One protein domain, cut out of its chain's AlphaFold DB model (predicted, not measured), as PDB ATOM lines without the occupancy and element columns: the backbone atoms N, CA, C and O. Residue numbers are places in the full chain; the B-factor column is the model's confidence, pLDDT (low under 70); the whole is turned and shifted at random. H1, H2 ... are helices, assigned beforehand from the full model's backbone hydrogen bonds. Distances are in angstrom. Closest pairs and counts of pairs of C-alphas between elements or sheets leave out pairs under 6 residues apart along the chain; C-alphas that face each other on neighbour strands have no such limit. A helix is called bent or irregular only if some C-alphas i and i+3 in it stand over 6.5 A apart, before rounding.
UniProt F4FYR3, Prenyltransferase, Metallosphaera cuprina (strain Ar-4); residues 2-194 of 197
ATOM      1  N   ALA A   2      29.324  52.655  41.165       91.69
ATOM      2  CA  ALA A   2      28.635  53.262  42.311       91.69
ATOM      3  C   ALA A   2      29.554  54.012  43.284       91.69
ATOM      4  O   ALA A   2      29.283  55.161  43.611       91.69
ATOM      5  N   TYR A   3      30.689  53.426  43.677       94.94
ATOM      6  CA  TYR A   3      31.643  54.139  44.528       94.94
ATOM      7  C   TYR A   3      32.173  55.420  43.886       94.94
ATOM      8  O   TYR A   3      32.275  56.424  44.572       94.94
ATOM      9  N   LEU A   4      32.415  55.433  42.571       93.31
ATOM     10  CA  LEU A   4      32.797  56.652  41.853       93.31
ATOM     11  C   LEU A   4      31.769  57.771  42.078       93.31
ATOM     12  O   LEU A   4      32.142  58.881  42.447       93.31
ATOM     13  N   GLY A   5      30.479  57.457  41.930       91.88
ATOM     14  CA  GLY A   5      29.399  58.387  42.257       91.88
ATOM     15  C   GLY A   5      29.431  58.826  43.719       91.88
ATOM     16  O   GLY A   5      29.322  60.016  44.002       91.88
ATOM     17  N   ALA A   6      29.658  57.881  44.634       94.31
ATOM     18  CA  ALA A   6      29.697  58.139  46.067       94.31
ATOM     19  C   ALA A   6      30.816  59.114  46.469       94.31
ATOM     20  O   ALA A   6      30.542  60.069  47.196       94.31
ATOM     21  N   PHE A   7      32.042  58.912  45.975       94.81
ATOM     22  CA  PHE A   7      33.199  59.770  46.262       94.81
ATOM     23  C   PHE A   7      33.055  61.164  45.641       94.81
ATOM     24  O   PHE A   7      33.314  62.172  46.299       94.81
ATOM     25  N   ILE A   8      32.621  61.239  44.377       93.62
ATOM     26  CA  ILE A   8      32.529  62.516  43.658       93.62
ATOM     27  C   ILE A   8      31.416  63.397  44.235       93.62
ATOM     28  O   ILE A   8      31.622  64.603  44.375       93.62
ATOM     29  N   ALA A   9      30.270  62.816  44.602       91.56
ATOM     30  CA  ALA A   9      29.109  63.578  45.066       91.56
ATOM     31  C   ALA A   9      29.380  64.386  46.342       91.56
ATOM     32  O   ALA A   9      28.878  65.498  46.476       91.56
ATOM     33  N   ILE A  10      30.201  63.858  47.256       92.56
ATOM     34  CA  ILE A  10      30.579  64.549  48.501       92.56
ATOM     35  C   ILE A  10      31.988  65.159  48.455       92.56
ATOM     36  O   ILE A  10      32.413  65.761  49.436       92.56
ATOM     37  N   ARG A  11      32.726  64.995  47.344       89.62
ATOM     38  CA  ARG A  11      34.145  65.384  47.196       89.62
ATOM     39  C   ARG A  11      35.018  64.921  48.371       89.62
ATOM     40  O   ARG A  11      35.849  65.668  48.882       89.62
ATOM     41  N   GLY A  12      34.807  63.686  48.808       90.81
ATOM     42  CA  GLY A  12      35.405  63.142  50.021       90.81
ATOM     43  C   GLY A  12      35.152  61.648  50.155       90.81
ATOM     44  O   GLY A  12      34.609  61.017  49.250       90.81
ATOM     45  N   ILE A  13      35.559  61.079  51.289       92.12
ATOM     46  CA  ILE A  13      35.444  59.644  51.564       92.12
ATOM     47  C   ILE A  13      34.153  59.393  52.355       92.12
ATOM     48  O   ILE A  13      34.033  59.899  53.474       92.12
ATOM     49  N   PRO A  14      33.177  58.636  51.813       93.31
ATOM     50  CA  PRO A  14      31.989  58.256  52.569       93.31
ATOM     51  C   PRO A  14      32.364  57.390  53.772       93.31
ATOM     52  O   PRO A  14      33.381  56.694  53.754       93.31
ATOM     53  N   SER A  15      31.521  57.376  54.805       95.00
ATOM     54  CA  SER A  15      31.746  56.485  55.946       95.00
ATOM     55  C   SER A  15      31.764  55.019  55.502       95.00
ATOM     56  O   SER A  15      31.069  54.624  54.560       95.00
ATOM     57  N   ILE A  16      32.535  54.186  56.208       95.81
ATOM     58  CA  ILE A  16      32.647  52.757  55.888       95.81
ATOM     59  C   ILE A  16      31.280  52.060  55.885       95.81
ATOM     60  O   ILE A  16      31.017  51.219  55.030       95.81
ATOM     61  N   ASN A  17      30.372  52.482  56.770       95.81
ATOM     62  CA  ASN A  17      29.006  51.966  56.840       95.81
ATOM     63  C   ASN A  17      28.230  52.240  55.543       95.81
ATOM     64  O   ASN A  17      27.583  51.337  55.017       95.81
ATOM     65  N   VAL A  18      28.336  53.451  54.983       95.31
ATOM     66  CA  VAL A  18      27.697  53.792  53.700       95.31
ATOM     67  C   VAL A  18      28.297  52.965  52.564       95.31
ATOM     68  O   VAL A  18      27.556  52.450  51.732       95.31
ATOM     69  N   LEU A  19      29.621  52.783  52.541       96.62
ATOM     70  CA  LEU A  19      30.280  51.959  51.522       96.62
ATOM     71  C   LEU A  19      29.810  50.497  51.576       96.62
ATOM     72  O   LEU A  19      29.476  49.929  50.536       96.62
ATOM     73  N   LEU A  20      29.714  49.911  52.772       97.56
ATOM     74  CA  LEU A  20      29.208  48.548  52.958       97.56
ATOM     75  C   LEU A  20      27.747  48.416  52.520       97.56
ATOM     76  O   LEU A  20      27.395  47.468  51.820       97.56
ATOM     77  N   LEU A  21      26.894  49.375  52.872       97.44
ATOM     78  CA  LEU A  21      25.493  49.342  52.460       97.44
ATOM     79  C   LEU A  21      25.325  49.523  50.942       97.44
ATOM     80  O   LEU A  21      24.489  48.848  50.342       97.44
ATOM     81  N   ILE A  22      26.153  50.357  50.298       97.06
ATOM     82  CA  ILE A  22      26.218  50.445  48.828       97.06
ATOM     83  C   ILE A  22      26.622  49.090  48.233       97.06
ATOM     84  O   ILE A  22      26.004  48.645  47.264       97.06
ATOM     85  N   PHE A  23      27.634  48.426  48.799       97.56
ATOM     86  CA  PHE A  23      28.060  47.102  48.343       97.56
ATOM     87  C   PHE A  23      26.917  46.088  48.398       97.56
ATOM     88  O   PHE A  23      26.628  45.447  47.386       97.56
ATOM     89  N   PHE A  24      26.238  45.977  49.542       98.00
ATOM     90  CA  PHE A  24      25.127  45.042  49.703       98.00
ATOM     91  C   PHE A  24      23.960  45.376  48.775       98.00
ATOM     92  O   PHE A  24      23.449  44.475  48.112       98.00
ATOM     93  N   ALA A  25      23.598  46.655  48.631       97.56
ATOM     94  CA  ALA A  25      22.564  47.069  47.687       97.56
ATOM     95  C   ALA A  25      22.892  46.605  46.255       97.56
ATOM     96  O   ALA A  25      22.058  45.989  45.588       97.56
ATOM     97  N   LEU A  26      24.121  46.831  45.786       96.12
ATOM     98  CA  LEU A  26      24.538  46.406  44.447       96.12
ATOM     99  C   LEU A  26      24.589  44.890  44.303       96.12
ATOM    100  O   LEU A  26      24.175  44.371  43.268       96.12
ATOM    101  N   LEU A  27      25.091  44.184  45.316       97.25
ATOM    102  CA  LEU A  27      25.149  42.726  45.326       97.25
ATOM    103  C   LEU A  27      23.745  42.140  45.161       97.25
ATOM    104  O   LEU A  27      23.509  41.336  44.260       97.25
ATOM    105  N   PHE A  28      22.804  42.594  45.984       98.25
ATOM    106  CA  PHE A  28      21.429  42.118  45.982       98.25
ATOM    107  C   PHE A  28      20.679  42.464  44.692       98.25
ATOM    108  O   PHE A  28      20.048  41.585  44.096       98.25
ATOM    109  N   LEU A  29      20.809  43.701  44.200       96.94
ATOM    110  CA  LEU A  29      20.195  44.101  42.932       96.94
ATOM    111  C   LEU A  29      20.781  43.315  41.753       96.94
ATOM    112  O   LEU A  29      20.048  42.928  40.843       96.94
ATOM    113  N   ARG A  30      22.086  43.027  41.780       95.31
ATOM    114  CA  ARG A  30      22.752  42.230  40.746       95.31
ATOM    115  C   ARG A  30      22.297  40.773  40.770       95.31
ATOM    116  O   ARG A  30      22.056  40.215  39.704       95.31
ATOM    117  N   ILE A  31      22.136  40.174  41.952       96.00
ATOM    118  CA  ILE A  31      21.572  38.822  42.097       96.00
ATOM    119  C   ILE A  31      20.164  38.775  41.499       96.00
ATOM    120  O   ILE A  31      19.894  37.924  40.651       96.00
ATOM    121  N   ALA A  32      19.294  39.715  41.879       97.00
ATOM    122  CA  ALA A  32      17.937  39.781  41.342       97.00
ATOM    123  C   ALA A  32      17.943  39.974  39.818       97.00
ATOM    124  O   ALA A  32      17.251  39.250  39.105       97.00
ATOM    125  N   GLY A  33      18.751  40.912  39.315       94.62
ATOM    126  CA  GLY A  33      18.827  41.248  37.894       94.62
ATOM    127  C   GLY A  33      19.301  40.086  37.030       94.62
ATOM    128  O   GLY A  33      18.617  39.725  36.078       94.62
ATOM    129  N   MET A  34      20.426  39.460  37.388       93.38
ATOM    130  CA  MET A  34      20.977  38.330  36.626       93.38
ATOM    131  C   MET A  34      20.047  37.112  36.670       93.38
ATOM    132  O   MET A  34      19.850  36.445  35.658       93.38
ATOM    133  N   THR A  35      19.424  36.847  37.823       94.88
ATOM    134  CA  THR A  35      18.477  35.729  37.949       94.88
ATOM    135  C   THR A  35      17.224  35.969  37.110       94.88
ATOM    136  O   THR A  35      16.740  35.051  36.449       94.88
ATOM    137  N   ASN A  36      16.709  37.202  37.102       95.06
ATOM    138  CA  ASN A  36      15.563  37.582  36.283       95.06
ATOM    139  C   ASN A  36      15.878  37.521  34.783       95.06
ATOM    140  O   ASN A  36      15.056  37.028  34.020       95.06
ATOM    141  N   ASP A  37      17.074  37.950  34.377       91.94
ATOM    142  CA  ASP A  37      17.558  37.837  32.997       91.94
ATOM    143  C   ASP A  37      17.580  36.375  32.532       91.94
ATOM    144  O   ASP A  37      16.915  36.016  31.561       91.94
ATOM    145  N   ASN A  38      18.209  35.482  33.305       91.19
ATOM    146  CA  ASN A  38      18.226  34.054  32.975       91.19
ATOM    147  C   ASN A  38      16.832  33.408  33.000       91.19
ATOM    148  O   ASN A  38      16.564  32.483  32.232       91.19
ATOM    149  N   LEU A  39      15.939  33.864  33.882       92.38
ATOM    150  CA  LEU A  39      14.575  33.348  33.950       92.38
ATOM    151  C   LEU A  39      13.737  33.794  32.745       92.38
ATOM    152  O   LEU A  39      13.034  32.969  32.158       92.38
ATOM    153  N   ALA A  40      13.814  35.072  32.371       90.44
ATOM    154  CA  ALA A  40      13.103  35.632  31.225       90.44
ATOM    155  C   ALA A  40      13.593  35.040  29.894       90.44
ATOM    156  O   ALA A  40      12.811  34.922  28.946       90.44
ATOM    157  N   ASP A  41      14.857  34.626  29.838       87.25
ATOM    158  CA  ASP A  41      15.505  34.135  28.622       87.25
ATOM    159  C   ASP A  41      15.498  32.633  28.446       87.25
ATOM    160  O   ASP A  41      15.820  32.150  27.365       87.25
ATOM    161  N   ARG A  42      15.071  31.888  29.462       87.00
ATOM    162  CA  ARG A  42      15.140  30.425  29.516       87.00
ATOM    163  C   ARG A  42      14.706  29.718  28.224       87.00
ATOM    164  O   ARG A  42      15.373  28.789  27.772       87.00
ATOM    165  N   GLU A  43      13.598  30.141  27.619       84.12
ATOM    166  CA  GLU A  43      13.087  29.533  26.381       84.12
ATOM    167  C   GLU A  43      13.966  29.841  25.162       84.12
ATOM    168  O   GLU A  43      14.180  28.971  24.317       84.12
ATOM    169  N   ILE A  44      14.503  31.057  25.077       81.81
ATOM    170  CA  ILE A  44      15.392  31.495  23.994       81.81
ATOM    171  C   ILE A  44      16.758  30.820  24.165       81.81
ATOM    172  O   ILE A  44      17.298  30.243  23.218       81.81
ATOM    173  N   ASP A  45      17.261  30.805  25.398       83.88
ATOM    174  CA  ASP A  45      18.546  30.226  25.767       83.88
ATOM    175  C   ASP A  45      18.612  28.720  25.513       83.88
ATOM    176  O   ASP A  45      19.677  28.206  25.168       83.88
ATOM    177  N   SER A  46      17.486  28.010  25.644       82.88
ATOM    178  CA  SER A  46      17.419  26.576  25.334       82.88
ATOM    179  C   SER A  46      17.621  26.276  23.844       82.88
ATOM    180  O   SER A  46      18.135  25.218  23.473       82.88
ATOM    181  N   LYS A  47      17.282  27.230  22.970       83.94
ATOM    182  CA  LYS A  47      17.422  27.092  21.515       83.94
ATOM    183  C   LYS A  47      18.817  27.501  21.034       83.94
ATOM    184  O   LYS A  47      19.304  26.908  20.068       83.94
ATOM    185  N   ASN A  48      19.489  28.425  21.726       79.88
ATOM    186  CA  ASN A  48      20.821  28.915  21.360       79.88
ATOM    187  C   ASN A  48      21.940  27.940  21.794       79.88
ATOM    188  O   ASN A  48      22.135  27.732  22.993       79.88
ATOM    189  N   PRO A  49      22.734  27.379  20.856       80.25
ATOM    190  CA  PRO A  49      23.849  26.478  21.169       80.25
ATOM    191  C   PRO A  49      24.824  27.003  22.231       80.25
ATOM    192  O   PRO A  49      25.366  26.210  22.998       80.25
ATOM    193  N   ARG A  50      25.017  28.325  22.313       79.81
ATOM    194  CA  ARG A  50      25.972  28.975  23.223       79.81
ATOM    195  C   ARG A  50      25.494  29.032  24.677       79.81
ATOM    196  O   ARG A  50      26.313  29.097  25.587       79.81
ATOM    197  N   THR A  51      24.182  29.008  24.908       82.50
ATOM    198  CA  THR A  51      23.567  29.197  26.237       82.50
ATOM    199  C   THR A  51      22.824  27.965  26.747       82.50
ATOM    200  O   THR A  51      22.262  27.997  27.841       82.50
ATOM    201  N   ARG A  52      22.864  26.848  26.012       80.69
ATOM    202  CA  ARG A  52      22.234  25.574  26.406       80.69
ATOM    203  C   ARG A  52      22.727  25.008  27.740       80.69
ATOM    204  O   ARG A  52      22.024  24.215  28.352       80.69
ATOM    205  N   THR A  53      23.910  25.414  28.194       85.56
ATOM    206  CA  THR A  53      24.510  24.979  29.464       85.56
ATOM    207  C   THR A  53      24.096  25.833  30.666       85.56
ATOM    208  O   THR A  53      24.532  25.555  31.783       85.56
ATOM    209  N   ARG A  54      23.261  26.869  30.482       87.12
ATOM    210  CA  ARG A  54      22.814  27.733  31.586       87.12
ATOM    211  C   ARG A  54      22.036  26.923  32.645       87.12
ATOM    212  O   ARG A  54      21.189  26.114  32.266       87.12
ATOM    213  N   PRO A  55      22.225  27.182  33.956       86.88
ATOM    214  CA  PRO A  55      21.610  26.389  35.034       86.88
ATOM    215  C   PRO A  55      20.077  26.266  34.979       86.88
ATOM    216  O   PRO A  55      19.520  25.220  35.300       86.88
ATOM    217  N   LEU A  56      19.383  27.323  34.540       87.19
ATOM    218  CA  LEU A  56      17.922  27.338  34.366       87.19
ATOM    219  C   LEU A  56      17.435  26.548  33.138       87.19
ATOM    220  O   LEU A  56      16.271  26.141  33.084       87.19
ATOM    221  N   VAL A  57      18.308  26.347  32.147       85.94
ATOM    222  CA  VAL A  57      18.034  25.547  30.946       85.94
ATOM    223  C   VAL A  57      18.283  24.070  31.237       85.94
ATOM    224  O   VAL A  57      17.443  23.239  30.906       85.94
ATOM    225  N   THR A  58      19.393  23.751  31.906       87.31
ATOM    226  CA  THR A  58      19.757  22.373  32.276       87.31
ATOM    227  C   THR A  58      18.908  21.805  33.413       87.31
ATOM    228  O   THR A  58      18.906  20.597  33.627       87.31
ATOM    229  N   GLY A  59      18.181  22.659  34.141       87.31
ATOM    230  CA  GLY A  59      17.363  22.262  35.287       87.31
ATOM    231  C   GLY A  59      18.147  22.127  36.593       87.31
ATOM    232  O   GLY A  59      17.568  21.711  37.590       87.31
ATOM    233  N   ALA A  60      19.426  22.521  36.614       89.25
ATOM    234  CA  ALA A  60      20.229  22.597  37.837       89.25
ATOM    235  C   ALA A  60      19.674  23.621  38.845       89.25
ATOM    236  O   ALA A  60      19.920  23.497  40.040       89.25
ATOM    237  N   ILE A  61      18.931  24.623  38.360       90.19
ATOM    238  CA  ILE A  61      18.139  25.549  39.176       90.19
ATOM    239  C   ILE A  61      16.698  25.528  38.668       90.19
ATOM    240  O   ILE A  61      16.431  25.725  37.477       90.19
ATOM    241  N   THR A  62      15.750  25.322  39.576       93.19
ATOM    242  CA  THR A  62      14.319  25.351  39.277       93.19
ATOM    243  C   THR A  62      13.810  26.784  39.102       93.19
ATOM    244  O   THR A  62      14.316  27.748  39.678       93.19
ATOM    245  N   VAL A  63      12.712  26.940  38.359       93.12
ATOM    246  CA  VAL A  63      12.025  28.239  38.219       93.12
ATOM    247  C   VAL A  63      11.582  28.797  39.577       93.12
ATOM    248  O   VAL A  63      11.575  30.012  39.774       93.12
ATOM    249  N   LYS A  64      11.213  27.924  40.523       94.62
ATOM    250  CA  LYS A  64      10.801  28.332  41.869       94.62
ATOM    251  C   LYS A  64      11.981  28.915  42.648       94.62
ATOM    252  O   LYS A  64      11.835  29.994  43.212       94.62
ATOM    253  N   GLU A  65      13.137  28.257  42.625       94.62
ATOM    254  CA  GLU A  65      14.366  28.761  43.258       94.62
ATOM    255  C   GLU A  65      14.801  30.093  42.649       94.62
ATOM    256  O   GLU A  65      15.093  31.031  43.387       94.62
ATOM    257  N   ALA A  66      14.744  30.229  41.322       95.19
ATOM    258  CA  ALA A  66      15.049  31.491  40.654       95.19
ATOM    259  C   ALA A  66      14.122  32.632  41.116       95.19
ATOM    260  O   ALA A  66      14.595  33.713  41.461       95.19
ATOM    261  N   LYS A  67      12.805  32.395  41.207       95.94
ATOM    262  CA  LYS A  67      11.851  33.395  41.727       95.94
ATOM    263  C   LYS A  67      12.128  33.768  43.186       95.94
ATOM    264  O   LYS A  67      12.025  34.941  43.539       95.94
ATOM    265  N   VAL A  68      12.494  32.794  44.021       97.44
ATOM    266  CA  VAL A  68      12.870  33.038  45.421       97.44
ATOM    267  C   VAL A  68      14.145  33.881  45.505       97.44
ATOM    268  O   VAL A  68      14.174  34.847  46.261       97.44
ATOM    269  N   LEU A  69      15.164  33.590  44.691       96.69
ATOM    270  CA  LEU A  69      16.395  34.386  44.633       96.69
ATOM    271  C   LEU A  69      16.141  35.826  44.174       96.69
ATOM    272  O   LEU A  69      16.717  36.753  44.743       96.69
ATOM    273  N   ILE A  70      15.248  36.031  43.200       97.62
ATOM    274  CA  ILE A  70      14.824  37.375  42.781       97.62
ATOM    275  C   ILE A  70      14.166  38.111  43.952       97.62
ATOM    276  O   ILE A  70      14.529  39.252  44.233       97.62
ATOM    277  N   ALA A  71      13.243  37.461  44.668       98.00
ATOM    278  CA  ALA A  71      12.568  38.065  45.815       98.00
ATOM    279  C   ALA A  71      13.554  38.424  46.941       98.00
ATOM    280  O   ALA A  71      13.524  39.548  47.437       98.00
ATOM    281  N   ILE A  72      14.467  37.513  47.297       98.00
ATOM    282  CA  ILE A  72      15.513  37.756  48.304       98.00
ATOM    283  C   ILE A  72      16.417  38.915  47.874       98.00
ATOM    284  O   ILE A  72      16.704  39.797  48.682       98.00
ATOM    285  N   GLY A  73      16.831  38.951  46.605       98.19
ATOM    286  CA  GLY A  73      17.636  40.042  46.060       98.19
ATOM    287  C   GLY A  73      16.909  41.387  46.106       98.19
ATOM    288  O   GLY A  73      17.473  42.377  46.553       98.19
ATOM    289  N   LEU A  74      15.633  41.453  45.730       98.25
ATOM    290  CA  LEU A  74      14.877  42.708  45.809       98.25
ATOM    291  C   LEU A  74      14.680  43.167  47.257       98.25
ATOM    292  O   LEU A  74      14.914  44.335  47.561       98.25
ATOM    293  N   ILE A  75      14.313  42.258  48.162       98.38
ATOM    294  CA  ILE A  75      14.148  42.572  49.588       98.38
ATOM    295  C   ILE A  75      15.470  43.074  50.179       98.38
ATOM    296  O   ILE A  75      15.500  44.137  50.796       98.38
ATOM    297  N   GLY A  76      16.576  42.362  49.941       98.25
ATOM    298  CA  GLY A  76      17.903  42.762  50.413       98.25
ATOM    299  C   GLY A  76      18.345  44.116  49.854       98.25
ATOM    300  O   GLY A  76      18.918  44.929  50.583       98.25
ATOM    301  N   PHE A  77      18.022  44.404  48.591       98.38
ATOM    302  CA  PHE A  77      18.281  45.700  47.970       98.38
ATOM    303  C   PHE A  77      17.494  46.833  48.646       98.38
ATOM    304  O   PHE A  77      18.094  47.836  49.035       98.38
ATOM    305  N   PHE A  78      16.182  46.666  48.841       98.38
ATOM    306  CA  PHE A  78      15.344  47.683  49.484       98.38
ATOM    307  C   PHE A  78      15.703  47.897  50.956       98.38
ATOM    308  O   PHE A  78      15.749  49.042  51.400       98.38
ATOM    309  N   ILE A  79      16.026  46.829  51.696       98.31
ATOM    310  CA  ILE A  79      16.526  46.935  53.075       98.31
ATOM    311  C   ILE A  79      17.845  47.706  53.095       98.31
ATOM    312  O   ILE A  79      17.998  48.633  53.886       98.31
ATOM    313  N   SER A  80      18.781  47.380  52.199       97.69
ATOM    314  CA  SER A  80      20.053  48.103  52.115       97.69
ATOM    315  C   SER A  80      19.813  49.586  51.826       97.69
ATOM    316  O   SER A  80      20.335  50.433  52.540       97.69
ATOM    317  N   ALA A  81      18.965  49.917  50.847       97.31
ATOM    318  CA  ALA A  81      18.627  51.302  50.511       97.31
ATOM    319  C   ALA A  81      17.947  52.053  51.670       97.31
ATOM    320  O   ALA A  81      18.264  53.219  51.905       97.31
ATOM    321  N   PHE A  82      17.062  51.381  52.413       97.62
ATOM    322  CA  PHE A  82      16.430  51.908  53.624       97.62
ATOM    323  C   PHE A  82      17.451  52.255  54.709       97.62
ATOM    324  O   PHE A  82      17.381  53.332  55.298       97.62
ATOM    325  N   LEU A  83      18.429  51.375  54.929       97.50
ATOM    326  CA  LEU A  83      19.478  51.569  55.929       97.50
ATOM    327  C   LEU A  83      20.510  52.635  55.533       97.50
ATOM    328  O   LEU A  83      21.179  53.172  56.412       97.50
ATOM    329  N   VAL A  84      20.661  52.945  54.239       95.81
ATOM    330  CA  VAL A  84      21.592  53.987  53.774       95.81
ATOM    331  C   VAL A  84      21.101  55.373  54.186       95.81
ATOM    332  O   VAL A  84      21.798  56.078  54.909       95.81
ATOM    333  N   ASN A  85      19.939  55.791  53.672       95.75
ATOM    334  CA  ASN A  85      19.264  57.042  54.016       95.75
ATOM    335  C   ASN A  85      17.877  57.103  53.341       95.75
ATOM    336  O   ASN A  85      17.581  56.362  52.401       95.75
ATOM    337  N   ARG A  86      17.033  58.054  53.770       96.25
ATOM    338  CA  ARG A  86      15.670  58.236  53.235       96.25
ATOM    339  C   ARG A  86      15.615  58.462  51.717       96.25
ATOM    340  O   ARG A  86      14.676  58.010  51.068       96.25
ATOM    341  N   TRP A  87      16.601  59.157  51.146       96.69
ATOM    342  CA  TRP A  87      16.630  59.493  49.721       96.69
ATOM    343  C   TRP A  87      16.998  58.281  48.872       96.69
ATOM    344  O   TRP A  87      16.377  58.050  47.838       96.69
ATOM    345  N   ALA A  88      17.959  57.480  49.337       96.50
ATOM    346  CA  ALA A  88      18.323  56.212  48.723       96.50
ATOM    347  C   ALA A  88      17.118  55.272  48.679       96.50
ATOM    348  O   ALA A  88      16.825  54.721  47.621       96.50
ATOM    349  N   PHE A  89      16.363  55.156  49.775       97.50
ATOM    350  CA  PHE A  89      15.135  54.365  49.798       97.50
ATOM    351  C   PHE A  89      14.071  54.894  48.834       97.50
ATOM    352  O   PHE A  89      13.567  54.130  48.014       97.50
ATOM    353  N   LEU A  90      13.775  56.197  48.872       96.94
ATOM    354  CA  LEU A  90      12.754  56.810  48.018       96.94
ATOM    355  C   LEU A  90      13.063  56.648  46.521       96.94
ATOM    356  O   LEU A  90      12.156  56.442  45.721       96.94
ATOM    357  N   LEU A  91      14.343  56.734  46.147       96.31
ATOM    358  CA  LEU A  91      14.795  56.626  44.757       96.31
ATOM    359  C   LEU A  91      15.103  55.186  44.328       96.31
ATOM    360  O   LEU A  91      15.209  54.928  43.129       96.31
ATOM    361  N   SER A  92      15.208  54.239  45.267       96.81
ATOM    362  CA  SER A  92      15.522  52.829  44.992       96.81
ATOM    363  C   SER A  92      14.562  52.107  44.030       96.81
ATOM    364  O   SER A  92      15.044  51.239  43.294       96.81
ATOM    365  N   PRO A  93      13.260  52.450  43.913       97.25
ATOM    366  CA  PRO A  93      12.400  51.821  42.914       97.25
ATOM    367  C   PRO A  93      12.880  52.041  41.474       97.25
ATOM    368  O   PRO A  93      12.663  51.175  40.633       97.25
ATOM    369  N   ILE A  94      13.572  53.149  41.179       95.69
ATOM    370  CA  ILE A  94      14.052  53.469  39.825       95.69
ATOM    371  C   ILE A  94      15.047  52.406  39.317       95.69
ATOM    372  O   ILE A  94      14.736  51.736  38.329       95.69
ATOM    373  N   PRO A  95      16.213  52.175  39.959       94.94
ATOM    374  CA  PRO A  95      17.139  51.132  39.523       94.94
ATOM    375  C   PRO A  95      16.540  49.725  39.612       94.94
ATOM    376  O   PRO A  95      16.855  48.898  38.756       94.94
ATOM    377  N   ALA A  96      15.649  49.449  40.571       96.06
ATOM    378  CA  ALA A  96      14.966  48.158  40.649       96.06
ATOM    379  C   ALA A  96      14.095  47.900  39.411       96.06
ATOM    380  O   ALA A  96      14.275  46.889  38.735       96.06
ATOM    381  N   ILE A  97      13.202  48.833  39.064       95.00
ATOM    382  CA  ILE A  97      12.299  48.702  37.912       95.00
ATOM    383  C   ILE A  97      13.098  48.598  36.614       95.00
ATOM    384  O   ILE A  97      12.836  47.701  35.813       95.00
ATOM    385  N   VAL A  98      14.094  49.467  36.412       92.38
ATOM    386  CA  VAL A  98      14.905  49.458  35.184       92.38
ATOM    387  C   VAL A  98      15.651  48.129  35.030       92.38
ATOM    388  O   VAL A  98      15.670  47.573  33.934       92.38
ATOM    389  N   THR A  99      16.185  47.574  36.123       93.12
ATOM    390  CA  THR A  99      16.872  46.271  36.111       93.12
ATOM    391  C   THR A  99      15.904  45.109  35.862       93.12
ATOM    392  O   THR A  99      16.213  44.207  35.088       93.12
ATOM    393  N   MET A 100      14.723  45.110  36.490       94.00
ATOM    394  CA  MET A 100      13.752  44.013  36.348       94.00
ATOM    395  C   MET A 100      13.042  44.006  34.991       94.00
ATOM    396  O   MET A 100      12.643  42.950  34.508       94.00
ATOM    397  N   THR A 101      12.873  45.167  34.360       90.62
ATOM    398  CA  THR A 101      12.178  45.275  33.065       90.62
ATOM    399  C   THR A 101      13.092  45.026  31.863       90.62
ATOM    400  O   THR A 101      12.596  44.678  30.791       90.62
ATOM    401  N   TYR A 102      14.413  45.137  32.040       86.31
ATOM    402  CA  TYR A 102      15.405  45.004  30.969       86.31
ATOM    403  C   TYR A 102      15.276  43.734  30.109       86.31
ATOM    404  O   TYR A 102      15.169  43.866  28.884       86.31
ATOM    405  N   PRO A 103      15.180  42.518  30.685       84.31
ATOM    406  CA  PRO A 103      15.145  41.290  29.888       84.31
ATOM    407  C   PRO A 103      13.921  41.184  28.968       84.31
ATOM    408  O   PRO A 103      13.919  40.429  27.997       84.31
ATOM    409  N   TYR A 104      12.864  41.947  29.251       83.12
ATOM    410  CA  TYR A 104      11.644  41.957  28.450       83.12
ATOM    411  C   TYR A 104      11.711  42.974  27.310       83.12
ATOM    412  O   TYR A 104      11.133  42.733  26.251       83.12
ATOM    413  N   MET A 105      12.439  44.083  27.471       79.25
ATOM    414  CA  MET A 105      12.462  45.159  26.472       79.25
ATOM    415  C   MET A 105      13.141  44.770  25.159       79.25
ATOM    416  O   MET A 105      12.747  45.280  24.110       79.25
ATOM    417  N   LYS A 106      14.058  43.799  25.171       69.38
ATOM    418  CA  LYS A 106      14.650  43.232  23.942       69.38
ATOM    419  C   LYS A 106      13.652  42.533  23.019       69.38
ATOM    420  O   LYS A 106      13.939  42.311  21.845       69.38
ATOM    421  N   ARG A 107      12.471  42.179  23.537       70.38
ATOM    422  CA  ARG A 107      11.381  41.600  22.741       70.38
ATOM    423  C   ARG A 107      10.583  42.667  21.987       70.38
ATOM    424  O   ARG A 107       9.910  42.333  21.022       70.38
ATOM    425  N   PHE A 108      10.663  43.927  22.419       66.00
ATOM    426  CA  PHE A 108       9.838  45.021  21.902       66.00
ATOM    427  C   PHE A 108      10.645  46.094  21.169       66.00
ATOM    428  O   PHE A 108      10.122  46.736  20.264       66.00
ATOM    429  N   THR A 109      11.903  46.326  21.557       63.94
ATOM    430  CA  THR A 109      12.696  47.438  21.025       63.94
ATOM    431  C   THR A 109      14.177  47.089  20.918       63.94
ATOM    432  O   THR A 109      14.743  46.468  21.814       63.94
ATOM    433  N   ALA A 110      14.833  47.600  19.872       62.22
ATOM    434  CA  ALA A 110      16.292  47.566  19.757       62.22
ATOM    435  C   ALA A 110      16.994  48.393  20.850       62.22
ATOM    436  O   ALA A 110      18.163  48.173  21.148       62.22
ATOM    437  N   PHE A 111      16.269  49.297  21.514       63.50
ATOM    438  CA  PHE A 111      16.769  50.114  22.620       63.50
ATOM    439  C   PHE A 111      17.080  49.327  23.907       63.50
ATOM    440  O   PHE A 111      17.489  49.935  24.893       63.50
ATOM    441  N   ALA A 112      16.962  47.995  23.924       66.88
ATOM    442  CA  ALA A 112      17.394  47.174  25.059       66.88
ATOM    443  C   ALA A 112      18.862  47.432  25.460       66.88
ATOM    444  O   ALA A 112      19.157  47.527  26.654       66.88
ATOM    445  N   ASN A 113      19.744  47.686  24.485       70.88
ATOM    446  CA  ASN A 113      21.147  48.047  24.729       70.88
ATOM    447  C   ASN A 113      21.276  49.375  25.504       70.88
ATOM    448  O   ASN A 113      22.163  49.550  26.339       70.88
ATOM    449  N   TYR A 114      20.356  50.321  25.284       75.62
ATOM    450  CA  TYR A 114      20.305  51.559  26.067       75.62
ATOM    451  C   TYR A 114      19.839  51.311  27.495       75.62
ATOM    452  O   TYR A 114      20.277  52.000  28.415       75.62
ATOM    453  N   GLN A 115      18.970  50.330  27.714       80.44
ATOM    454  CA  GLN A 115      18.458  50.053  29.045       80.44
ATOM    455  C   GLN A 115      19.492  49.366  29.937       80.44
ATOM    456  O   GLN A 115      19.661  49.798  31.078       80.44
ATOM    457  N   ILE A 116      20.240  48.372  29.440       80.62
ATOM    458  CA  ILE A 116      21.345  47.782  30.220       80.62
ATOM    459  C   ILE A 116      22.426  48.827  30.522       80.62
ATOM    460  O   ILE A 116      22.940  48.904  31.641       80.62
ATOM    461  N   ALA A 117      22.695  49.720  29.569       85.06
ATOM    462  CA  ALA A 117      23.570  50.859  29.790       85.06
ATOM    463  C   ALA A 117      23.020  51.827  30.848       85.06
ATOM    464  O   ALA A 117      23.767  52.311  31.702       85.06
ATOM    465  N   THR A 118      21.704  52.052  30.854       86.69
ATOM    466  CA  THR A 118      21.014  52.854  31.873       86.69
ATOM    467  C   THR A 118      21.160  52.228  33.257       86.69
ATOM    468  O   THR A 118      21.437  52.960  34.204       86.69
ATOM    469  N   VAL A 119      21.081  50.898  33.398       88.50
ATOM    470  CA  VAL A 119      21.359  50.212  34.678       88.50
ATOM    471  C   VAL A 119      22.762  50.561  35.191       88.50
ATOM    472  O   VAL A 119      22.931  50.869  36.373       88.50
ATOM    473  N   GLN A 120      23.765  50.602  34.309       89.62
ATOM    474  CA  GLN A 120      25.132  50.961  34.702       89.62
ATOM    475  C   GLN A 120      25.294  52.441  35.062       89.62
ATOM    476  O   GLN A 120      25.966  52.763  36.047       89.62
ATOM    477  N   GLY A 121      24.645  53.347  34.329       92.31
ATOM    478  CA  GLY A 121      24.575  54.762  34.707       92.31
ATOM    479  C   GLY A 121      23.892  54.971  36.061       92.31
ATOM    480  O   GLY A 121      24.384  55.725  36.907       92.31
ATOM    481  N   LEU A 122      22.803  54.238  36.309       93.44
ATOM    482  CA  LEU A 122      22.071  54.273  37.571       93.44
ATOM    483  C   LEU A 122      22.905  53.773  38.751       93.44
ATOM    484  O   LEU A 122      22.641  54.185  39.879       93.44
ATOM    485  N   ALA A 123      23.944  52.964  38.526       94.06
ATOM    486  CA  ALA A 123      24.882  52.609  39.585       94.06
ATOM    487  C   ALA A 123      25.646  53.847  40.087       94.06
ATOM    488  O   ALA A 123      25.731  54.049  41.297       94.06
ATOM    489  N   VAL A 124      26.153  54.703  39.184       95.62
ATOM    490  CA  VAL A 124      26.819  55.973  39.548       95.62
ATOM    491  C   VAL A 124      25.843  56.895  40.281       95.62
ATOM    492  O   VAL A 124      26.169  57.408  41.350       95.62
ATOM    493  N   PHE A 125      24.631  57.055  39.742       96.31
ATOM    494  CA  PHE A 125      23.563  57.839  40.370       96.31
ATOM    495  C   PHE A 125      23.247  57.342  41.789       96.31
ATOM    496  O   PHE A 125      23.276  58.121  42.737       96.31
ATOM    497  N   SER A 126      23.015  56.040  41.955       95.62
ATOM    498  CA  SER A 126      22.638  55.445  43.243       95.62
ATOM    499  C   SER A 126      23.748  55.580  44.283       95.62
ATOM    500  O   SER A 126      23.470  55.851  45.446       95.62
ATOM    501  N   GLY A 127      25.014  55.450  43.871       95.62
ATOM    502  CA  GLY A 127      26.152  55.681  44.757       95.62
ATOM    503  C   GLY A 127      26.279  57.138  45.207       95.62
ATOM    504  O   GLY A 127      26.551  57.386  46.378       95.62
ATOM    505  N   ALA A 128      26.015  58.095  44.311       96.00
ATOM    506  CA  ALA A 128      25.967  59.515  44.658       96.00
ATOM    507  C   ALA A 128      24.840  59.821  45.655       96.00
ATOM    508  O   ALA A 128      25.085  60.461  46.674       96.00
ATOM    509  N   VAL A 129      23.626  59.313  45.405       96.25
ATOM    510  CA  VAL A 129      22.470  59.445  46.314       96.25
ATOM    511  C   VAL A 129      22.770  58.842  47.690       96.25
ATOM    512  O   VAL A 129      22.412  59.421  48.718       96.25
ATOM    513  N   ALA A 130      23.449  57.695  47.721       95.69
ATOM    514  CA  ALA A 130      23.801  57.011  48.956       95.69
ATOM    515  C   ALA A 130      24.753  57.827  49.847       95.69
ATOM    516  O   ALA A 130      24.564  57.846  51.062       95.69
ATOM    517  N   SER A 131      25.736  58.528  49.270       95.75
ATOM    518  CA  SER A 131      26.680  59.339  50.049       95.75
ATOM    519  C   SER A 131      26.136  60.724  50.397       95.75
ATOM    520  O   SER A 131      26.161  61.103  51.567       95.75
ATOM    521  N   ILE A 132      25.605  61.472  49.420       94.94
ATOM    522  CA  ILE A 132      25.120  62.838  49.667       94.94
ATOM    523  C   ILE A 132      23.851  62.846  50.522       94.94
ATOM    524  O   ILE A 132      23.648  63.758  51.319       94.94
ATOM    525  N   GLY A 133      23.013  61.814  50.392       91.88
ATOM    526  CA  GLY A 133      21.717  61.738  51.057       91.88
ATOM    527  C   GLY A 133      21.790  61.689  52.585       91.88
ATOM    528  O   GLY A 133      20.777  61.946  53.228       91.88
ATOM    529  N   VAL A 134      22.964  61.411  53.162       90.69
ATOM    530  CA  VAL A 134      23.193  61.464  54.617       90.69
ATOM    531  C   VAL A 134      23.082  62.896  55.147       90.69
ATOM    532  O   VAL A 134      22.521  63.103  56.216       90.69
ATOM    533  N   ASN A 135      23.567  63.879  54.382       90.31
ATOM    534  CA  ASN A 135      23.623  65.289  54.785       90.31
ATOM    535  C   ASN A 135      22.682  66.178  53.955       90.31
ATOM    536  O   ASN A 135      22.771  67.399  54.029       90.31
ATOM    537  N   ALA A 136      21.845  65.584  53.100       91.38
ATOM    538  CA  ALA A 136      20.998  66.339  52.189       91.38
ATOM    539  C   ALA A 136      19.619  66.638  52.789       91.38
ATOM    540  O   ALA A 136      18.822  65.733  53.078       91.38
ATOM    541  N   ASP A 137      19.288  67.923  52.851       91.06
ATOM    542  CA  ASP A 137      18.022  68.400  53.408       91.06
ATOM    543  C   ASP A 137      16.866  68.284  52.410       91.06
ATOM    544  O   ASP A 137      15.712  68.104  52.803       91.06
ATOM    545  N   SER A 138      17.172  68.322  51.109       93.56
ATOM    546  CA  SER A 138      16.181  68.296  50.030       93.56
ATOM    547  C   SER A 138      16.577  67.381  48.871       93.56
ATOM    548  O   SER A 138      17.758  67.178  48.580       93.56
ATOM    549  N   LEU A 139      15.570  66.895  48.136       92.19
ATOM    550  CA  LEU A 139      15.774  66.111  46.914       92.19
ATOM    551  C   LEU A 139      16.565  66.901  45.866       92.19
ATOM    552  O   LEU A 139      17.397  66.340  45.159       92.19
ATOM    553  N   PHE A 140      16.334  68.214  45.787       92.88
ATOM    554  CA  PHE A 140      17.038  69.091  44.857       92.88
ATOM    555  C   PHE A 140      18.551  69.083  45.105       92.88
ATOM    556  O   PHE A 140      19.328  68.982  44.157       92.88
ATOM    557  N   GLN A 141      18.976  69.121  46.370       92.19
ATOM    558  CA  GLN A 141      20.392  69.044  46.731       92.19
ATOM    559  C   GLN A 141      21.005  67.699  46.326       92.19
ATOM    560  O   GLN A 141      22.102  67.675  45.763       92.19
ATOM    561  N   VAL A 142      20.285  66.594  46.550       93.00
ATOM    562  CA  VAL A 142      20.712  65.252  46.123       93.00
ATOM    563  C   VAL A 142      20.924  65.214  44.611       93.00
ATOM    564  O   VAL A 142      22.025  64.921  44.151       93.00
ATOM    565  N   VAL A 143      19.896  65.573  43.838       92.56
ATOM    566  CA  VAL A 143      19.901  65.540  42.365       92.56
ATOM    567  C   VAL A 143      20.976  66.463  41.786       92.56
ATOM    568  O   VAL A 143      21.670  66.078  40.848       92.56
ATOM    569  N   ARG A 144      21.170  67.657  42.359       93.19
ATOM    570  CA  ARG A 144      22.210  68.603  41.927       93.19
ATOM    571  C   ARG A 144      23.628  68.075  42.161       93.19
ATOM    572  O   ARG A 144      24.531  68.429  41.410       93.19
ATOM    573  N   SER A 145      23.821  67.257  43.192       92.25
ATOM    574  CA  SER A 145      25.141  66.740  43.586       92.25
ATOM    575  C   SER A 145      25.525  65.457  42.849       92.25
ATOM    576  O   SER A 145      26.666  65.006  42.939       92.25
ATOM    577  N   VAL A 146      24.592  64.860  42.100       94.88
ATOM    578  CA  VAL A 146      24.888  63.717  41.238       94.88
ATOM    579  C   VAL A 146      25.888  64.139  40.152       94.88
ATOM    580  O   VAL A 146      25.667  65.135  39.458       94.88
ATOM    581  N   PRO A 147      26.964  63.365  39.925       94.56
ATOM    582  CA  PRO A 147      27.906  63.622  38.845       94.56
ATOM    583  C   PRO A 147      27.327  63.177  37.492       94.56
ATOM    584  O   PRO A 147      27.728  62.157  36.930       94.56
ATOM    585  N   TRP A 148      26.378  63.951  36.956       94.19
ATOM    586  CA  TRP A 148      25.629  63.628  35.731       94.19
ATOM    587  C   TRP A 148      26.512  63.340  34.517       94.19
ATOM    588  O   TRP A 148      26.210  62.440  33.741       94.19
ATOM    589  N   LEU A 149      27.645  64.034  34.396       95.00
ATOM    590  CA  LEU A 149      28.645  63.774  33.358       95.00
ATOM    591  C   LEU A 149      29.162  62.329  33.406       95.00
ATOM    592  O   LEU A 149      29.246  61.677  32.371       95.00
ATOM    593  N   PHE A 150      29.430  61.794  34.599       93.94
ATOM    594  CA  PHE A 150      29.873  60.407  34.770       93.94
ATOM    595  C   PHE A 150      28.736  59.403  34.584       93.94
ATOM    596  O   PHE A 150      28.977  58.311  34.073       93.94
ATOM    597  N   VAL A 151      27.505  59.767  34.958       94.12
ATOM    598  CA  VAL A 151      26.311  58.956  34.668       94.12
ATOM    599  C   VAL A 151      26.166  58.785  33.154       94.12
ATOM    600  O   VAL A 151      26.147  57.658  32.670       94.12
ATOM    601  N   ILE A 152      26.150  59.891  32.404       93.06
ATOM    602  CA  ILE A 152      26.006  59.891  30.942       93.06
ATOM    603  C   ILE A 152      27.192  59.184  30.279       93.06
ATOM    604  O   ILE A 152      26.982  58.331  29.423       93.06
ATOM    605  N   ALA A 153      28.426  59.471  30.702       92.56
ATOM    606  CA  ALA A 153      29.614  58.810  30.162       92.56
ATOM    607  C   ALA A 153      29.573  57.287  30.372       92.56
ATOM    608  O   ALA A 153      29.903  56.534  29.458       92.56
ATOM    609  N   THR A 154      29.112  56.825  31.541       91.94
ATOM    610  CA  THR A 154      28.962  55.389  31.831       91.94
ATOM    611  C   THR A 154      27.894  54.752  30.946       91.94
ATOM    612  O   THR A 154      28.101  53.641  30.464       91.94
ATOM    613  N   ILE A 155      26.781  55.449  30.696       90.25
ATOM    614  CA  ILE A 155      25.732  54.977  29.782       90.25
ATOM    615  C   ILE A 155      26.295  54.864  28.364       90.25
ATOM    616  O   ILE A 155      26.218  53.797  27.768       90.25
ATOM    617  N   LEU A 156      26.908  55.920  27.828       88.12
ATOM    618  CA  LEU A 156      27.449  55.913  26.465       88.12
ATOM    619  C   LEU A 156      28.503  54.820  26.268       88.12
ATOM    620  O   LEU A 156      28.459  54.085  25.282       88.12
ATOM    621  N   TRP A 157      29.409  54.667  27.236       89.00
ATOM    622  CA  TRP A 157      30.402  53.599  27.219       89.00
ATOM    623  C   TRP A 157      29.751  52.210  27.247       89.00
ATOM    624  O   TRP A 157      30.116  51.345  26.452       89.00
ATOM    625  N   ALA A 158      28.756  52.003  28.114       87.12
ATOM    626  CA  ALA A 158      28.057  50.729  28.212       87.12
ATOM    627  C   ALA A 158      27.256  50.404  26.941       87.12
ATOM    628  O   ALA A 158      27.269  49.252  26.523       87.12
ATOM    629  N   VAL A 159      26.636  51.393  26.282       83.50
ATOM    630  CA  VAL A 159      25.970  51.199  24.979       83.50
ATOM    631  C   VAL A 159      26.971  50.715  23.930       83.50
ATOM    632  O   VAL A 159      26.688  49.754  23.216       83.50
ATOM    633  N   GLY A 160      28.142  51.355  23.838       79.12
ATOM    634  CA  GLY A 160      29.181  50.960  22.884       79.12
ATOM    635  C   GLY A 160      29.712  49.549  23.147       79.12
ATOM    636  O   GLY A 160      29.828  48.743  22.224       79.12
ATOM    637  N   PHE A 161      29.970  49.225  24.416       80.50
ATOM    638  CA  PHE A 161      30.425  47.895  24.825       80.50
ATOM    639  C   PHE A 161      29.380  46.806  24.543       80.50
ATOM    640  O   PHE A 161      29.714  45.729  24.050       80.50
ATOM    641  N   ASP A 162      28.111  47.082  24.829       77.31
ATOM    642  CA  ASP A 162      27.018  46.140  24.599       77.31
ATOM    643  C   ASP A 162      26.793  45.897  23.099       77.31
ATOM    644  O   ASP A 162      26.678  44.753  22.656       77.31
ATOM    645  N   LEU A 163      26.863  46.957  22.283       73.06
ATOM    646  CA  LEU A 163      26.807  46.839  20.826       73.06
ATOM    647  C   LEU A 163      27.891  45.901  20.286       73.06
ATOM    648  O   LEU A 163      27.592  45.070  19.433       73.06
ATOM    649  N   TYR A 164      29.120  46.006  20.800       72.25
ATOM    650  CA  TYR A 164      30.226  45.131  20.414       72.25
ATOM    651  C   TYR A 164      29.949  43.656  20.746       72.25
ATOM    652  O   TYR A 164      30.135  42.784  19.894       72.25
ATOM    653  N   ASN A 165      29.447  43.364  21.950       71.94
ATOM    654  CA  ASN A 165      29.191  41.987  22.386       71.94
ATOM    655  C   ASN A 165      28.053  41.298  21.627       71.94
ATOM    656  O   ASN A 165      28.035  40.071  21.552       71.94
ATOM    657  N   HIS A 166      27.125  42.064  21.054       69.38
ATOM    658  CA  HIS A 166      26.001  41.528  20.286       69.38
ATOM    659  C   HIS A 166      26.302  41.322  18.792       69.38
ATOM    660  O   HIS A 166      25.465  40.770  18.075       69.38
ATOM    661  N   ILE A 167      27.492  41.697  18.305       70.88
ATOM    662  CA  ILE A 167      27.899  41.444  16.910       70.88
ATOM    663  C   ILE A 167      27.891  39.938  16.568       70.88
ATOM    664  O   ILE A 167      27.311  39.588  15.537       70.88
ATOM    665  N   PRO A 168      28.465  39.030  17.387       68.62
ATOM    666  CA  PRO A 168      28.512  37.600  17.066       68.62
ATOM    667  C   PRO A 168      27.143  36.910  17.092       68.62
ATOM    668  O   PRO A 168      26.923  35.952  16.356       68.62
ATOM    669  N   ASP A 169      26.211  37.398  17.917       69.56
ATOM    670  CA  ASP A 169      24.885  36.792  18.096       69.56
ATOM    671  C   ASP A 169      23.861  37.289  17.035       69.56
ATOM    672  O   ASP A 169      22.731  36.798  16.970       69.56
ATOM    673  N   ARG A 170      24.266  38.186  16.115       69.44
ATOM    674  CA  ARG A 170      23.409  38.822  15.088       69.44
ATOM    675  C   ARG A 170      22.609  37.834  14.230       69.44
ATOM    676  O   ARG A 170      21.417  38.048  14.001       69.44
ATOM    677  N   ASP A 171      23.244  36.778  13.723       69.06
ATOM    678  CA  ASP A 171      22.587  35.817  12.824       69.06
ATOM    679  C   ASP A 171      21.574  34.931  13.558       69.06
ATOM    680  O   ASP A 171      20.567  34.510  12.978       69.06
ATOM    681  N   PHE A 172      21.823  34.663  14.841       67.88
ATOM    682  CA  PHE A 172      20.900  33.933  15.700       67.88
ATOM    683  C   PHE A 172      19.705  34.813  16.088       67.88
ATOM    684  O   PHE A 172      18.556  34.395  15.923       67.88
ATOM    685  N   ASP A 173      19.963  36.056  16.496       68.94
ATOM    686  CA  ASP A 173      18.932  37.030  16.866       68.94
ATOM    687  C   ASP A 173      17.976  37.313  15.701       68.94
ATOM    688  O   ASP A 173      16.754  37.323  15.881       68.94
ATOM    689  N   LYS A 174      18.514  37.440  14.479       69.56
ATOM    690  CA  LYS A 174      17.710  37.625  13.263       69.56
ATOM    691  C   LYS A 174      16.788  36.434  12.986       69.56
ATOM    692  O   LYS A 174      15.644  36.638  12.585       69.56
ATOM    693  N   LYS A 175      17.250  35.197  13.212       70.88
ATOM    694  CA  LYS A 175      16.427  33.979  13.051       70.88
ATOM    695  C   LYS A 175      15.328  33.867  14.107       70.88
ATOM    696  O   LYS A 175      14.272  33.314  13.820       70.88
ATOM    697  N   MET A 176      15.571  34.392  15.305       66.31
ATOM    698  CA  MET A 176      14.625  34.370  16.425       66.31
ATOM    699  C   MET A 176      13.669  35.576  16.447       66.31
ATOM    700  O   MET A 176      12.826  35.658  17.337       66.31
ATOM    701  N   GLY A 177      13.780  36.503  15.486       65.75
ATOM    702  CA  GLY A 177      12.942  37.706  15.416       65.75
ATOM    703  C   GLY A 177      13.226  38.726  16.526       65.75
ATOM    704  O   GLY A 177      12.364  39.543  16.854       65.75
ATOM    705  N   LEU A 178      14.414  38.671  17.134       65.69
ATOM    706  CA  LEU A 178      14.804  39.592  18.198       65.69
ATOM    707  C   LEU A 178      15.231  40.940  17.615       65.69
ATOM    708  O   LEU A 178      15.955  41.023  16.620       65.69
ATOM    709  N   HIS A 179      14.779  42.015  18.255       61.72
ATOM    710  CA  HIS A 179      15.087  43.378  17.847       61.72
ATOM    711  C   HIS A 179      16.370  43.797  18.567       61.72
ATOM    712  O   HIS A 179      16.311  44.325  19.669       61.72
ATOM    713  N   SER A 180      17.534  43.523  17.975       60.12
ATOM    714  CA  SER A 180      18.838  43.955  18.501       60.12
ATOM    715  C   SER A 180      19.404  45.105  17.667       60.12
ATOM    716  O   SER A 180      19.228  45.149  16.446       60.12
ATOM    717  N   PHE A 181      20.121  46.033  18.304       60.78
ATOM    718  CA  PHE A 181      20.793  47.138  17.611       60.78
ATOM    719  C   PHE A 181      21.813  46.626  16.573       60.78
ATOM    720  O   PHE A 181      21.977  47.243  15.522       60.78
ATOM    721  N   ALA A 182      22.418  45.450  16.800       56.94
ATOM    722  CA  ALA A 182      23.289  44.777  15.831       56.94
ATOM    723  C   ALA A 182      22.527  44.285  14.580       56.94
ATOM    724  O   ALA A 182      23.052  44.326  13.464       56.94
ATOM    725  N   VAL A 183      21.267  43.865  14.740       58.22
ATOM    726  CA  VAL A 183      20.380  43.495  13.622       58.22
ATOM    727  C   VAL A 183      19.944  44.746  12.852       58.22
ATOM    728  O   VAL A 183      19.917  44.720  11.622       58.22
ATOM    729  N   LEU A 184      19.665  45.841  13.568       59.78
ATOM    730  CA  LEU A 184      19.132  47.090  13.017       59.78
ATOM    731  C   LEU A 184      20.196  47.927  12.278       59.78
ATOM    732  O   LEU A 184      19.924  48.451  11.201       59.78
ATOM    733  N   LEU A 185      21.423  48.012  12.806       58.41
ATOM    734  CA  LEU A 185      22.540  48.734  12.172       58.41
ATOM    735  C   LEU A 185      23.292  47.907  11.119       58.41
ATOM    736  O   LEU A 185      24.028  48.465  10.300       58.41
ATOM    737  N   GLY A 186      23.144  46.583  11.134       61.62
ATOM    738  CA  GLY A 186      23.853  45.688  10.228       61.62
ATOM    739  C   GLY A 186      25.368  45.925  10.236       61.62
ATOM    740  O   GLY A 186      25.997  45.946  11.289       61.62
ATOM    741  N   ASN A 187      25.971  46.147   9.065       58.03
ATOM    742  CA  ASN A 187      27.422  46.362   8.948       58.03
ATOM    743  C   ASN A 187      27.890  47.728   9.498       58.03
ATOM    744  O   ASN A 187      29.082  47.912   9.721       58.03
ATOM    745  N   LYS A 188      26.974  48.673   9.766       59.91
ATOM    746  CA  LYS A 188      27.305  49.974  10.381       59.91
ATOM    747  C   LYS A 188      27.479  49.895  11.903       59.91
ATOM    748  O   LYS A 188      27.937  50.863  12.503       59.91
ATOM    749  N   ALA A 189      27.154  48.757  12.527       57.38
ATOM    750  CA  ALA A 189      27.349  48.545  13.963       57.38
ATOM    751  C   ALA A 189      28.828  48.671  14.370       57.38
ATOM    752  O   ALA A 189      29.127  49.242  15.412       57.38
ATOM    753  N   LEU A 190      29.750  48.221  13.510       56.75
ATOM    754  CA  LEU A 190      31.196  48.347  13.717       56.75
ATOM    755  C   LEU A 190      31.669  49.809  13.679       56.75
ATOM    756  O   LEU A 190      32.468  50.211  14.518       56.75
ATOM    757  N   ALA A 191      31.135  50.625  12.765       56.94
ATOM    758  CA  ALA A 191      31.448  52.054  12.702       56.94
ATOM    759  C   ALA A 191      30.915  52.808  13.937       56.94
ATOM    760  O   ALA A 191      31.617  53.635  14.507       56.94
ATOM    761  N   PHE A 192      29.704  52.479  14.401       57.72
ATOM    762  CA  PHE A 192      29.115  53.093  15.599       57.72
ATOM    763  C   PHE A 192      29.799  52.646  16.904       57.72
ATOM    764  O   PHE A 192      29.876  53.415  17.856       57.72
ATOM    765  N   ALA A 193      30.342  51.426  16.937       56.75
ATOM    766  CA  ALA A 193      31.187  50.935  18.026       56.75
ATOM    767  C   ALA A 193      32.618  51.523  18.007       56.75
ATOM    768  O   ALA A 193      33.406  51.218  18.899       56.75
ATOM    769  N   GLY A 194      32.964  52.354  17.012       55.22
ATOM    770  CA  GLY A 194      34.278  52.994  16.893       55.22
ATOM    771  C   GLY A 194      35.379  52.103  16.305       55.22
ATOM    772  O   GLY A 194      36.555  52.394  16.497       55.22
TER     773      GLY A 194
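Overview. This is residues 2 to 194 of the 197 residues of the protein "Prenyltransferase" of Metallosphaera cuprina (strain Ar-4) (UniProt F4FYR3). Long helices running lengthwise make a slab: H2, H6 and H7 form a three-helix bundle as its core, H4 packs on H2 on one side, and H9 packs on H7 on the other. H1, H5 and H8 pack on H7 toward one end; at the opposite end, H3 packs on H2 and H11 packs on H9, with H10 on H11. The printed part has 193 residues with eleven named helices, H1 to H11 in order along it, and no named strand; the class is all helix. The whole is compact, with a radius of gyration of the C-alphas of 18.2 A, and its C-alphas span 53 by 42 by 23 A.

Arrangement. H1, residues 2 to 10, and H2, residues 16 to 47, form a hairpin that only just touches, with 3 pairs of C-alphas within 8 A, the closest Tyr 3 and Leu 19 at 7.5 A. H2 has a kink of 56 degrees near residue 41, and its residues 38 to 46 touch H3, residues 55 to 58, closest at the C-alphas of Ser 46 and Val 57, 5.7 A. H4, residues 63 to 84, touches H2 at a shallow tilt of 23 degrees, opposite ways; the closest C-alphas are those of Ala 32 and Ile 70, 4.2 A. H4 also forms a hairpin with H5, residues 86 to 91, where the C-alphas of Ala 81 and Phe 89 come closest at 4.7 A. H6, residues 93 to 105, runs the same way as H2 at a shallow tilt of 17 degrees, and the C-alphas of Asp 37 and Pro 103 are closest at 5.2 A. H7, residues 112 to 132, is the hub, touching six other helices. It forms a hairpin with H6, and with H2 and H6 it makes a bundle, helices side by side at shallow tilts; H2 and H7 come closest at the C-alphas of Ile 22 and Gly 127, 6.6 A. H7 touches H1 at a steep tilt of 43 degrees, the C-alphas of Ala 6 and Ala 128 being closest at 4.2 A. H8, residues 139 to 145, is about perpendicular to H7 at 79 degrees and touches it, closest at the C-alphas of Val 129 and Val 142, 6.1 A. H9, residues 148 to 165, touches H7 at a shallow tilt of 31 degrees, opposite ways, closest at the C-alphas of Gly 121 and Val 151, 4.5 A. H10, residues 170 to 175, and H11, residues 181 to 192, form a hairpin; H11 touches H9, closest at the C-alphas of Leu 163 and Ala 182, 6.4 A. H2 and H9 are apart. Every O i to N i+4 pair is within hydrogen-bond range in H4, H5, H8, H9 and H10, against 4 of 5 in H1, 25 of 28 in H2, 7 of 9 in H6, 16 of 17 in H7 and 3 of 8 in H11, where 5 of 9 O i to N i+3 pairs are; H3 is too short for an i+4 pair.

Along the chain. H1 begins at C-alpha 2, (28.635, 53.262, 42.311). H2 is 45.5 A from first to last C-alpha, H4 31.6 A, H7 30.2 A and H9 25.7 A. H7 ends at C-alpha 132, (25.120, 62.838, 49.667), and H11 at C-alpha 192, (29.115, 53.093, 15.599). H2, H6 and H11 are irregular: C-alphas 40 and 43 are 7.8 A apart, 100 and 103 7.1 A, and 184 and 187 9.3 A.

Size, cuts and confidence. The C-alphas farthest apart, those of Pro 49 and Asp 137, are 53.2 A apart. The printed part has no cut and no long link. Its mean pLDDT is 86.4; 33 residues are under 70, among them residues 176 to 194.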